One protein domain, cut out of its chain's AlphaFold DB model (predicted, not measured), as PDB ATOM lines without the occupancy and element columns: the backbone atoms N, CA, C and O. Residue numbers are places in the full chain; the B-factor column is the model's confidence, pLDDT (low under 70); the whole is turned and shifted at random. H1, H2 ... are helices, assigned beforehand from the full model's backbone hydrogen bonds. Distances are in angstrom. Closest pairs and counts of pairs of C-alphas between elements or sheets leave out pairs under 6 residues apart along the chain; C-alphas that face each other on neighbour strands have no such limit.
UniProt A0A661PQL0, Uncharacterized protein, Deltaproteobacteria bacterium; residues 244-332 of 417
ATOM      1  N   ASN A 244      56.675  37.276 -12.255       85.50
ATOM      2  CA  ASN A 244      55.339  37.863 -12.174       85.50
ATOM      3  C   ASN A 244      54.312  36.869 -11.611       85.50
ATOM      4  O   ASN A 244      53.490  37.246 -10.779       85.50
ATOM      5  N   ARG A 245      54.367  35.589 -12.013       84.00
ATOM      6  CA  ARG A 245      53.487  34.546 -11.453       84.00
ATOM      7  C   ARG A 245      53.737  34.324  -9.966       84.00
ATOM      8  O   ARG A 245      52.768  34.214  -9.214       84.00
ATOM      9  N   ASP A 246      55.000  34.260  -9.562       79.06
ATOM     10  CA  ASP A 246      55.381  34.017  -8.173       79.06
ATOM     11  C   ASP A 246      54.933  35.191  -7.289       79.06
ATOM     12  O   ASP A 246      54.230  34.984  -6.299       79.06
ATOM     13  N   TRP A 247      55.197  36.427  -7.723       78.88
ATOM     14  CA  TRP A 247      54.780  37.631  -7.004       78.88
ATOM     15  C   TRP A 247      53.253  37.751  -6.888       78.88
ATOM     16  O   TRP A 247      52.723  37.932  -5.791       78.88
ATOM     17  N   THR A 248      52.518  37.562  -7.990       83.31
ATOM     18  CA  THR A 248      51.043  37.597  -7.965       83.31
ATOM     19  C   THR A 248      50.460  36.470  -7.103       83.31
ATOM     20  O   THR A 248      49.417  36.644  -6.468       83.31
ATOM     21  N   SER A 249      51.098  35.297  -7.054       80.56
ATOM     22  CA  SER A 249      50.672  34.210  -6.168       80.56
ATOM     23  C   SER A 249      50.842  34.593  -4.695       80.56
ATOM     24  O   SER A 249      49.920  34.379  -3.907       80.56
ATOM     25  N   GLU A 250      51.981  35.175  -4.320       75.62
ATOM     26  CA  GLU A 250      52.239  35.632  -2.949       75.62
ATOM     27  C   GLU A 250      51.259  36.722  -2.508       75.62
ATOM     28  O   GLU A 250      50.679  36.630  -1.423       75.62
ATOM     29  N   GLU A 251      51.002  37.709  -3.368       74.12
ATOM     30  CA  GLU A 251      50.064  38.796  -3.082       74.12
ATOM     31  C   GLU A 251      48.630  38.275  -2.897       74.12
ATOM     32  O   GLU A 251      47.949  38.623  -1.925       74.12
ATOM     33  N   ASN A 252      48.188  37.359  -3.763       78.31
ATOM     34  CA  ASN A 252      46.890  36.705  -3.614       78.31
ATOM     35  C   ASN A 252      46.818  35.850  -2.340       78.31
ATOM     36  O   ASN A 252      45.767  35.789  -1.698       78.31
ATOM     37  N   MET A 253      47.908  35.187  -1.938       77.38
ATOM     38  CA  MET A 253      47.950  34.410  -0.695       77.38
ATOM     39  C   MET A 253      47.857  35.302   0.544       77.38
ATOM     40  O   MET A 253      47.065  35.002   1.442       77.38
ATOM     41  N   LEU A 254      48.610  36.404   0.584       76.38
ATOM     42  CA  LEU A 254      48.557  37.375   1.677       76.38
ATOM     43  C   LEU A 254      47.167  38.001   1.781       76.38
ATOM     44  O   LEU A 254      46.566  37.970   2.856       76.38
ATOM     45  N   THR A 255      46.617  38.454   0.654       77.12
ATOM     46  CA  THR A 255      45.275  39.045   0.580       77.12
ATOM     47  C   THR A 255      44.203  38.072   1.071       77.12
ATOM     48  O   THR A 255      43.376  38.429   1.910       77.12
ATOM     49  N   ASN A 256      44.253  36.811   0.625       77.19
ATOM     50  CA  ASN A 256      43.319  35.780   1.080       77.19
ATOM     51  C   ASN A 256      43.477  35.470   2.577       77.19
ATOM     52  O   ASN A 256      42.476  35.287   3.268       77.19
ATOM     53  N   SER A 257      44.711  35.425   3.094       75.12
ATOM     54  CA  SER A 257      44.961  35.174   4.521       75.12
ATOM     55  C   SER A 257      44.457  36.315   5.411       75.12
ATOM     56  O   SER A 257      43.854  36.054   6.451       75.12
ATOM     57  N   LEU A 258      44.628  37.564   4.967       77.62
ATOM     58  CA  LEU A 258      44.158  38.751   5.671       77.62
ATOM     59  C   LEU A 258      42.630  38.835   5.650       77.62
ATOM     60  O   LEU A 258      42.016  39.032   6.693       77.62
ATOM     61  N   SER A 259      42.009  38.614   4.488       79.06
ATOM     62  CA  SER A 259      40.547  38.586   4.358       79.06
ATOM     63  C   SER A 259      39.917  37.499   5.236       79.06
ATOM     64  O   SER A 259      38.929  37.751   5.929       79.06
ATOM     65  N   TRP A 260      40.521  36.306   5.268       78.12
ATOM     66  CA  TRP A 260      40.079  35.232   6.151       78.12
ATOM     67  C   TRP A 260      40.209  35.618   7.631       78.12
ATOM     68  O   TRP A 260      39.249  35.449   8.383       78.12
ATOM     69  N   ALA A 261      41.349  36.185   8.043       74.19
ATOM     70  CA  ALA A 261      41.562  36.635   9.419       74.19
ATOM     71  C   ALA A 261      40.555  37.726   9.832       74.19
ATOM     72  O   ALA A 261      39.986  37.651  10.921       74.19
ATOM     73  N   GLN A 262      40.266  38.678   8.939       73.56
ATOM     74  CA  GLN A 262      39.275  39.733   9.162       73.56
ATOM     75  C   GLN A 262      37.870  39.152   9.386       73.56
ATOM     76  O   GLN A 262      37.180  39.535  10.327       73.56
ATOM     77  N   SER A 263      37.466  38.161   8.581       74.56
ATOM     78  CA  SER A 263      36.164  37.496   8.726       74.56
ATOM     79  C   SER A 263      36.019  36.738  10.055       74.56
ATOM     80  O   SER A 263      34.916  36.681  10.614       74.56
ATOM     81  N   GLN A 264      37.108  36.163  10.577       67.56
ATOM     82  CA  GLN A 264      37.104  35.524  11.898       67.56
ATOM     83  C   GLN A 264      36.964  36.562  13.021       67.56
ATOM     84  O   GLN A 264      36.176  36.356  13.945       67.56
ATOM     85  N   LEU A 265      37.652  37.705  12.906       68.44
ATOM     86  CA  LEU A 265      37.541  38.804  13.868       68.44
ATOM     87  C   LEU A 265      36.121  39.394  13.907       68.44
ATOM     88  O   LEU A 265      35.553  39.565  14.989       68.44
ATOM     89  N   ASP A 266      35.508  39.630  12.744       72.75
ATOM     90  CA  ASP A 266      34.123  40.115  12.648       72.75
ATOM     91  C   ASP A 266      33.135  39.142  13.312       72.75
ATOM     92  O   ASP A 266      32.179  39.553  13.979       72.75
ATOM     93  N   SER A 267      33.389  37.837  13.182       69.19
ATOM     94  CA  SER A 267      32.575  36.798  13.818       69.19
ATOM     95  C   SER A 267      32.729  36.816  15.341       69.19
ATOM     96  O   SER A 267      31.723  36.808  16.049       69.19
ATOM     97  N   ALA A 268      33.955  36.916  15.863       61.22
ATOM     98  CA  ALA A 268      34.206  36.973  17.304       61.22
ATOM     99  C   ALA A 268      33.586  38.226  17.956       61.22
ATOM    100  O   ALA A 268      32.935  38.141  19.000       61.22
ATOM    101  N   THR A 269      33.700  39.383  17.297       65.12
ATOM    102  CA  THR A 269      33.141  40.651  17.798       65.12
ATOM    103  C   THR A 269      31.612  40.592  17.910       65.12
ATOM    104  O   THR A 269      31.029  41.116  18.859       65.12
ATOM    105  N   LYS A 270      30.942  39.888  16.986       67.44
ATOM    106  CA  LYS A 270      29.478  39.744  16.969       67.44
ATOM    107  C   LYS A 270      28.917  38.894  18.119       67.44
ATOM    108  O   LYS A 270      27.752  39.073  18.470       67.44
ATOM    109  N   TYR A 271      29.706  37.988  18.702       66.19
ATOM    110  CA  TYR A 271      29.221  37.018  19.697       66.19
ATOM    111  C   TYR A 271      29.739  37.239  21.128       66.19
ATOM    112  O   TYR A 271      29.405  36.451  22.010       66.19
ATOM    113  N   GLY A 272      30.496  38.312  21.396       65.25
ATOM    114  CA  GLY A 272      30.942  38.657  22.757       65.25
ATOM    115  C   GLY A 272      31.873  37.617  23.393       65.25
ATOM    116  O   GLY A 272      31.890  37.469  24.615       65.25
ATOM    117  N   VAL A 273      32.603  36.868  22.565       67.38
ATOM    118  CA  VAL A 273      33.516  35.799  22.995       67.38
ATOM    119  C   VAL A 273      34.749  36.408  23.668       67.38
ATOM    120  O   VAL A 273      35.266  37.428  23.214       67.38
ATOM    121  N   THR A 274      35.234  35.803  24.756       69.88
ATOM    122  CA  THR A 274      36.445  36.292  25.438       69.88
ATOM    123  C   THR A 274      37.689  36.059  24.574       69.88
ATOM    124  O   THR A 274      37.723  35.141  23.750       69.88
ATOM    125  N   ARG A 275      38.745  36.864  24.782       64.06
ATOM    126  CA  ARG A 275      40.032  36.787  24.057       64.06
ATOM    127  C   ARG A 275      40.557  35.355  23.925       64.06
ATOM    128  O   ARG A 275      41.007  34.947  22.861       64.06
ATOM    129  N   GLU A 276      40.491  34.601  25.017       67.38
ATOM    130  CA  GLU A 276      41.023  33.241  25.117       67.38
ATOM    131  C   GLU A 276      40.217  32.245  24.280       67.38
ATOM    132  O   GLU A 276      40.798  31.368  23.644       67.38
ATOM    133  N   GLN A 277      38.891  32.401  24.232       69.06
ATOM    134  CA  GLN A 277      38.016  31.554  23.424       69.06
ATOM    135  C   GLN A 277      38.170  31.870  21.933       69.06
ATOM    136  O   GLN A 277      38.370  30.954  21.139       69.06
ATOM    137  N   ALA A 278      38.191  33.157  21.567       67.12
ATOM    138  CA  ALA A 278      38.418  33.584  20.188       67.12
ATOM    139  C   ALA A 278      39.793  33.125  19.668       67.12
ATOM    140  O   ALA A 278      39.901  32.596  18.560       67.12
ATOM    141  N   PHE A 279      40.843  33.249  20.490       72.31
ATOM    142  CA  PHE A 279      42.175  32.771  20.130       72.31
ATOM    143  C   PHE A 279      42.226  31.245  20.010       72.31
ATOM    144  O   PHE A 279      42.820  30.738  19.064       72.31
ATOM    145  N   ALA A 280      41.590  30.498  20.919       73.44
ATOM    146  CA  ALA A 280      41.564  29.037  20.852       73.44
ATOM    147  C   ALA A 280      40.839  28.523  19.594       73.44
ATOM    148  O   ALA A 280      41.319  27.590  18.944       73.44
ATOM    149  N   GLU A 281      39.723  29.150  19.214       69.69
ATOM    150  CA  GLU A 281      38.978  28.810  17.996       69.69
ATOM    151  C   GLU A 281      39.768  29.161  16.725       69.69
ATOM    152  O   GLU A 281      39.884  28.333  15.813       69.69
ATOM    153  N   MET A 282      40.405  30.336  16.680       68.94
ATOM    154  CA  MET A 282      41.251  30.729  15.547       68.94
ATOM    155  C   MET A 282      42.517  29.879  15.442       68.94
ATOM    156  O   MET A 282      42.836  29.398  14.357       68.94
ATOM    157  N   TYR A 283      43.201  29.607  16.551       76.06
ATOM    158  CA  TYR A 283      44.367  28.727  16.571       76.06
ATOM    159  C   TYR A 283      44.007  27.319  16.082       76.06
ATOM    160  O   TYR A 283      44.696  26.760  15.226       76.06
ATOM    161  N   SER A 284      42.888  26.768  16.566       76.56
ATOM    162  CA  SER A 284      42.380  25.472  16.114       76.56
ATOM    163  C   SER A 284      42.073  25.480  14.616       76.56
ATOM    164  O   SER A 284      42.525  24.588  13.903       76.56
ATOM    165  N   SER A 285      41.379  26.499  14.099       70.88
ATOM    166  CA  SER A 285      41.058  26.572  12.667       70.88
ATOM    167  C   SER A 285      42.300  26.710  11.778       70.88
ATOM    168  O   SER A 285      42.360  26.052  10.744       70.88
ATOM    169  N   ILE A 286      43.334  27.457  12.188       70.94
ATOM    170  CA  ILE A 286      44.605  27.556  11.445       70.94
ATOM    171  C   ILE A 286      45.345  26.213  11.443       70.94
ATOM    172  O   ILE A 286      45.861  25.785  10.409       70.94
ATOM    173  N   MET A 287      45.389  25.534  12.591       70.94
ATOM    174  CA  MET A 287      46.147  24.288  12.749       70.94
ATOM    175  C   MET A 287      45.433  23.070  12.153       70.94
ATOM    176  O   MET A 287      46.096  22.137  11.705       70.94
ATOM    177  N   THR A 288      44.097  23.075  12.113       73.94
ATOM    178  CA  THR A 288      43.283  21.995  11.524       73.94
ATOM    179  C   THR A 288      42.980  22.202  10.040       73.94
ATOM    180  O   THR A 288      42.488  21.281   9.380       73.94
ATOM    181  N   ASN A 289      43.304  23.374   9.479       65.75
ATOM    182  CA  ASN A 289      43.188  23.624   8.049       65.75
ATOM    183  C   ASN A 289      44.227  22.796   7.274       65.75
ATOM    184  O   ASN A 289      45.369  23.202   7.060       65.75
ATOM    185  N   ASN A 290      43.790  21.621   6.816       60.22
ATOM    186  CA  ASN A 290      44.567  20.690   5.994       60.22
ATOM    187  C   ASN A 290      44.693  21.130   4.528       60.22
ATOM    188  O   ASN A 290      44.944  20.294   3.660       60.22
ATOM    189  N   ASN A 291      44.499  22.415   4.214       62.88
ATOM    190  CA  ASN A 291      44.707  22.900   2.859       62.88
ATOM    191  C   ASN A 291      46.177  22.652   2.463       62.88
ATOM    192  O   ASN A 291      47.078  23.259   3.052       62.88
ATOM    193  N   PRO A 292      46.438  21.790   1.459       56.50
ATOM    194  CA  PRO A 292      47.793  21.394   1.078       56.50
ATOM    195  C   PRO A 292      48.629  22.567   0.545       56.50
ATOM    196  O   PRO A 292      49.836  22.431   0.379       56.50
ATOM    197  N   LYS A 293      47.998  23.720   0.288       55.22
ATOM    198  CA  LYS A 293      48.659  24.952  -0.146       55.22
ATOM    199  C   LYS A 293      49.286  25.766   0.992       55.22
ATOM    200  O   LYS A 293      50.071  26.658   0.702       55.22
ATOM    201  N   PHE A 294      48.965  25.484   2.257       60.47
ATOM    202  CA  PHE A 294      49.652  26.104   3.391       60.47
ATOM    203  C   PHE A 294      50.795  25.199   3.850       60.47
ATOM    204  O   PHE A 294      50.581  24.075   4.309       60.47
ATOM    205  N   THR A 295      52.030  25.681   3.740       74.31
ATOM    206  CA  THR A 295      53.187  24.986   4.319       74.31
ATOM    207  C   THR A 295      53.161  25.076   5.849       74.31
ATOM    208  O   THR A 295      52.508  25.947   6.429       74.31
ATOM    209  N   ALA A 296      53.878  24.177   6.531       71.81
ATOM    210  CA  ALA A 296      53.982  24.206   7.993       71.81
ATOM    211  C   ALA A 296      54.542  25.545   8.502       71.81
ATOM    212  O   ALA A 296      53.976  26.139   9.416       71.81
ATOM    213  N   SER A 297      55.572  26.071   7.837       74.12
ATOM    214  CA  SER A 297      56.178  27.362   8.174       74.12
ATOM    215  C   SER A 297      55.216  28.541   7.981       74.12
ATOM    216  O   SER A 297      55.200  29.455   8.804       74.12
ATOM    217  N   GLN A 298      54.364  28.512   6.948       69.31
ATOM    218  CA  GLN A 298      53.341  29.546   6.738       69.31
ATOM    219  C   GLN A 298      52.242  29.501   7.807       69.31
ATOM    220  O   GLN A 298      51.797  30.554   8.258       69.31
ATOM    221  N   ARG A 299      51.835  28.307   8.266       72.19
ATOM    222  CA  ARG A 299      50.897  28.178   9.396       72.19
ATOM    223  C   ARG A 299      51.486  28.754  10.684       72.19
ATOM    224  O   ARG A 299      50.804  29.497  11.381       72.19
ATOM    225  N   GLU A 300      52.757  28.475  10.966       75.50
ATOM    226  CA  GLU A 300      53.440  29.044  12.134       75.50
ATOM    227  C   GLU A 300      53.535  30.570  12.071       75.50
ATOM    228  O   GLU A 300      53.345  31.246  13.081       75.50
ATOM    229  N   GLN A 301      53.817  31.132  10.893       73.94
ATOM    230  CA  GLN A 301      53.881  32.581  10.731       73.94
ATOM    231  C   GLN A 301      52.503  33.237  10.856       73.94
ATOM    232  O   GLN A 301      52.398  34.276  11.501       73.94
ATOM    233  N   ALA A 302      51.447  32.605  10.335       72.00
ATOM    234  CA  ALA A 302      50.075  33.063  10.532       72.00
ATOM    235  C   ALA A 302      49.698  33.097  12.022       72.00
ATOM    236  O   ALA A 302      49.152  34.093  12.482       72.00
ATOM    237  N   VAL A 303      50.063  32.065  12.793       77.25
ATOM    238  CA  VAL A 303      49.864  32.038  14.253       77.25
ATOM    239  C   VAL A 303      50.655  33.145  14.958       77.25
ATOM    240  O   VAL A 303      50.119  33.796  15.850       77.25
ATOM    241  N   ARG A 304      51.915  33.391  14.567       76.25
ATOM    242  CA  ARG A 304      52.729  34.475  15.151       76.25
ATOM    243  C   ARG A 304      52.130  35.853  14.881       76.25
ATOM    244  O   ARG A 304      52.054  36.669  15.793       76.25
ATOM    245  N   ASN A 305      51.687  36.092  13.649       75.19
ATOM    246  CA  ASN A 305      51.016  37.336  13.286       75.19
ATOM    247  C   ASN A 305      49.709  37.486  14.072       75.19
ATOM    248  O   ASN A 305      49.422  38.569  14.563       75.19
ATOM    249  N   LEU A 306      48.975  36.387  14.267       73.19
ATOM    250  CA  LEU A 306      47.758  36.373  15.066       73.19
ATOM    251  C   LEU A 306      47.990  36.793  16.518       73.19
ATOM    252  O   LEU A 306      47.255  37.626  17.040       73.19
ATOM    253  N   ASP A 307      49.008  36.220  17.162       75.75
ATOM    254  CA  ASP A 307      49.382  36.564  18.536       75.75
ATOM    255  C   ASP A 307      49.763  38.046  18.656       75.75
ATOM    256  O   ASP A 307      49.346  38.716  19.601       75.75
ATOM    257  N   ALA A 308      50.498  38.573  17.671       73.69
ATOM    258  CA  ALA A 308      50.868  39.983  17.622       73.69
ATOM    259  C   ALA A 308      49.638  40.889  17.470       73.69
ATOM    260  O   ALA A 308      49.430  41.774  18.294       73.69
ATOM    261  N   THR A 309      48.767  40.623  16.492       69.25
ATOM    262  CA  THR A 309      47.548  41.417  16.283       69.25
ATOM    263  C   THR A 309      46.639  41.367  17.512       69.25
ATOM    264  O   THR A 309      46.135  42.391  17.959       69.25
ATOM    265  N   MET A 310      46.475  40.199  18.137       68.06
ATOM    266  CA  MET A 310      45.648  40.053  19.341       68.06
ATOM    267  C   MET A 310      46.239  40.729  20.589       68.06
ATOM    268  O   MET A 310      45.504  40.915  21.560       68.06
ATOM    269  N   LYS A 311      47.534  41.071  20.609       74.06
ATOM    270  CA  LYS A 311      48.134  41.916  21.659       74.06
ATOM    271  C   LYS A 311      47.796  43.392  21.478       74.06
ATOM    272  O   LYS A 311      47.647  44.083  22.475       74.06
ATOM    273  N   ASP A 312      47.601  43.854  20.247       71.00
ATOM    274  CA  ASP A 312      47.256  45.259  19.994       71.00
ATOM    275  C   ASP A 312      45.797  45.579  20.369       71.00
ATOM    276  O   ASP A 312      45.482  46.709  20.741       71.00
ATOM    277  N   TYR A 313      44.900  44.587  20.314       63.53
ATOM    278  CA  TYR A 313      43.468  44.760  20.606       63.53
ATOM    279  C   TYR A 313      43.050  44.390  22.038       63.53
ATOM    280  O   TYR A 313      41.891  44.583  22.406       63.53
ATOM    281  N   TYR A 314      43.948  43.844  22.859       69.56
ATOM    282  CA  TYR A 314      43.625  43.425  24.225       69.56
ATOM    283  C   TYR A 314      44.748  43.784  25.191       69.56
ATOM    284  O   TYR A 314      45.909  43.468  24.944       69.56
ATOM    285  N   ASN A 315      44.387  44.372  26.331       71.69
ATOM    286  CA  ASN A 315      45.314  44.612  27.432       71.69
ATOM    287  C   ASN A 315      45.830  43.282  28.012       71.69
ATOM    288  O   ASN A 315      45.207  42.225  27.855       71.69
ATOM    289  N   ASP A 316      46.926  43.345  28.771       72.31
ATOM    290  CA  ASP A 316      47.488  42.189  29.489       72.31
ATOM    291  C   ASP A 316      46.488  41.537  30.466       72.31
ATOM    292  O   ASP A 316      46.623  40.358  30.789       72.31
ATOM    293  N   ASP A 317      45.458  42.270  30.904       70.44
ATOM    294  CA  ASP A 317      44.374  41.777  31.766       70.44
ATOM    295  C   ASP A 317      43.207  41.115  31.000       70.44
ATOM    296  O   ASP A 317      42.208  40.723  31.606       70.44
ATOM    297  N   GLY A 318      43.320  40.978  29.673       62.94
ATOM    298  CA  GLY A 318      42.319  40.345  28.815       62.94
ATOM    299  C   GLY A 318      41.125  41.235  28.461       62.94
ATOM    300  O   GLY A 318      40.221  40.776  27.758       62.94
ATOM    301  N   THR A 319      41.110  42.498  28.900       69.38
ATOM    302  CA  THR A 319      40.076  43.459  28.500       69.38
ATOM    303  C   THR A 319      40.325  43.973  27.084       69.38
ATOM    304  O   THR A 319      41.462  44.242  26.691       69.38
ATOM    305  N   PHE A 320      39.255  44.076  26.290       66.25
ATOM    306  CA  PHE A 320      39.333  44.598  24.926       66.25
ATOM    307  C   PHE A 320      39.697  46.082  24.956       66.25
ATOM    308  O   PHE A 320      39.015  46.889  25.596       66.25
ATOM    309  N   VAL A 321      40.757  46.438  24.241       69.62
ATOM    310  CA  VAL A 321      41.130  47.824  23.992       69.62
ATOM    311  C   VAL A 321      40.469  48.212  22.687       69.62
ATOM    312  O   VAL A 321      40.811  47.693  21.626       69.62
ATOM    313  N   ASN A 322      39.509  49.134  22.760       63.28
ATOM    314  CA  ASN A 322      39.002  49.757  21.546       63.28
ATOM    315  C   ASN A 322      40.195  50.346  20.787       63.28
ATOM    316  O   ASN A 322      40.957  51.109  21.390       63.28
ATOM    317  N   PRO A 323      40.370  50.024  19.493       59.94
ATOM    318  CA  PRO A 323      41.452  50.614  18.730       59.94
ATOM    319  C   PRO A 323      41.320  52.141  18.793       59.94
ATOM    320  O   PRO A 323      40.194  52.638  18.899       59.94
ATOM    321  N   PRO A 324      42.431  52.895  18.730       56.31
ATOM    322  CA  PRO A 324      42.478  54.317  19.085       56.31
ATOM    323  C   PRO A 324      41.518  55.260  18.324       56.31
ATOM    324  O   PRO A 324      41.432  56.424  18.687       56.31
ATOM    325  N   ASN A 325      40.745  54.767  17.349       62.16
ATOM    326  CA  ASN A 325      39.727  55.507  16.594       62.16
ATOM    327  C   ASN A 325      38.333  54.840  16.563       62.16
ATOM    328  O   ASN A 325      37.523  55.154  15.691       62.16
ATOM    329  N   TYR A 326      38.031  53.896  17.457       54.50
ATOM    330  CA  TYR A 326      36.704  53.275  17.512       54.50
ATOM    331  C   TYR A 326      35.744  54.093  18.379       54.50
ATOM    332  O   TYR A 326      35.952  54.225  19.587       54.50
ATOM    333  N   ASP A 327      34.674  54.614  17.773       63.06
ATOM    334  CA  ASP A 327      33.587  55.265  18.505       63.06
ATOM    335  C   ASP A 327      32.537  54.220  18.933       63.06
ATOM    336  O   ASP A 327      31.770  53.723  18.097       63.06
ATOM    337  N   PRO A 328      32.431  53.903  20.239       52.53
ATOM    338  CA  PRO A 328      31.522  52.872  20.727       52.53
ATOM    339  C   PRO A 328      30.037  53.233  20.581       52.53
ATOM    340  O   PRO A 328      29.188  52.364  20.773       52.53
ATOM    341  N   LYS A 329      29.689  54.489  20.265       58.75
ATOM    342  CA  LYS A 329      28.287  54.900  20.074       58.75
ATOM    343  C   LYS A 329      27.793  54.700  18.648       58.75
ATOM    344  O   LYS A 329      26.598  54.490  18.455       58.75
ATOM    345  N   THR A 330      28.685  54.797  17.668       67.69
ATOM    346  CA  THR A 330      28.331  54.709  16.245       67.69
ATOM    347  C   THR A 330      28.750  53.385  15.613       67.69
ATOM    348  O   THR A 330      28.215  53.033  14.566       67.69
ATOM    349  N   GLY A 331      29.652  52.631  16.254       60.16
ATOM    350  CA  GLY A 331      30.135  51.339  15.764       60.16
ATOM    351  C   GLY A 331      31.102  51.442  14.580       60.16
ATOM    352  O   GLY A 331      31.459  50.416  14.009       60.16
ATOM    353  N   ASN A 332      31.535  52.655  14.220       53.38
ATOM    354  CA  ASN A 332      32.440  52.911  13.104       53.38
ATOM    355  C   ASN A 332      33.853  53.241  13.603       53.38
ATOM    356  O   ASN A 332      34.037  53.965  14.583       53.38
TER     357      ASN A 332
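Overview. This is residues 244 to 332 of the 417 residues of an uncharacterized protein of Deltaproteobacteria bacterium (UniProt A0A661PQL0). One long helix, H1, runs beside a shorter helical hairpin, H2 and H3, with few contacts between them; the first residues of H1, 244 to 252, stick out at one end, and a tail without named elements follows H3. The printed part has 89 residues with three named helices, in the order H1, H2, H3, and its class is all helix. It is only just loose, close to compact, with a radius of gyration of the C-alphas of 14.9 A, and elongated, spanning 45 by 26 by 21 A.

Along the chain. Find C-alpha 244 at (55.339, 37.863, -12.174); from there H1, residues 244 to 271, runs 41.2 A. H2, residues 275 to 288, covers 19.7 A. H3, residues 296 to 312, covers 25.1 A and ends at C-alpha 312, (47.256, 45.259, 19.994).

Arrangement. Look at Ala 268 and Ala 278: their C-alphas, the closest of H1 and H2, are 6.1 A apart, and the helices are close but not clearly touching, at a steep tilt of 39 degrees, opposite ways. H2 and H3 touch, with H2 residues 283 to 287 and H3 residues 299 to 303 alone; their closest C-alphas, of Ile 286 and Arg 299, are 6.6 A apart, at a shallow tilt of 13 degrees, opposite ways. H1 and H3 are near each other. Every O i to N i+4 pair is within hydrogen-bond range in H2 and H3, and 23 of 24 in H1.

Size, cuts and confidence. The C-alphas of Asn 244 and Asp 317, the two farthest apart, are 45.5 A apart. The printed part has no cut. Residues 325 to 332 stand free. Mean pLDDT of the printed part is 70.1; 42 residues are under 70, among them 267 to 278 and 318 to 332.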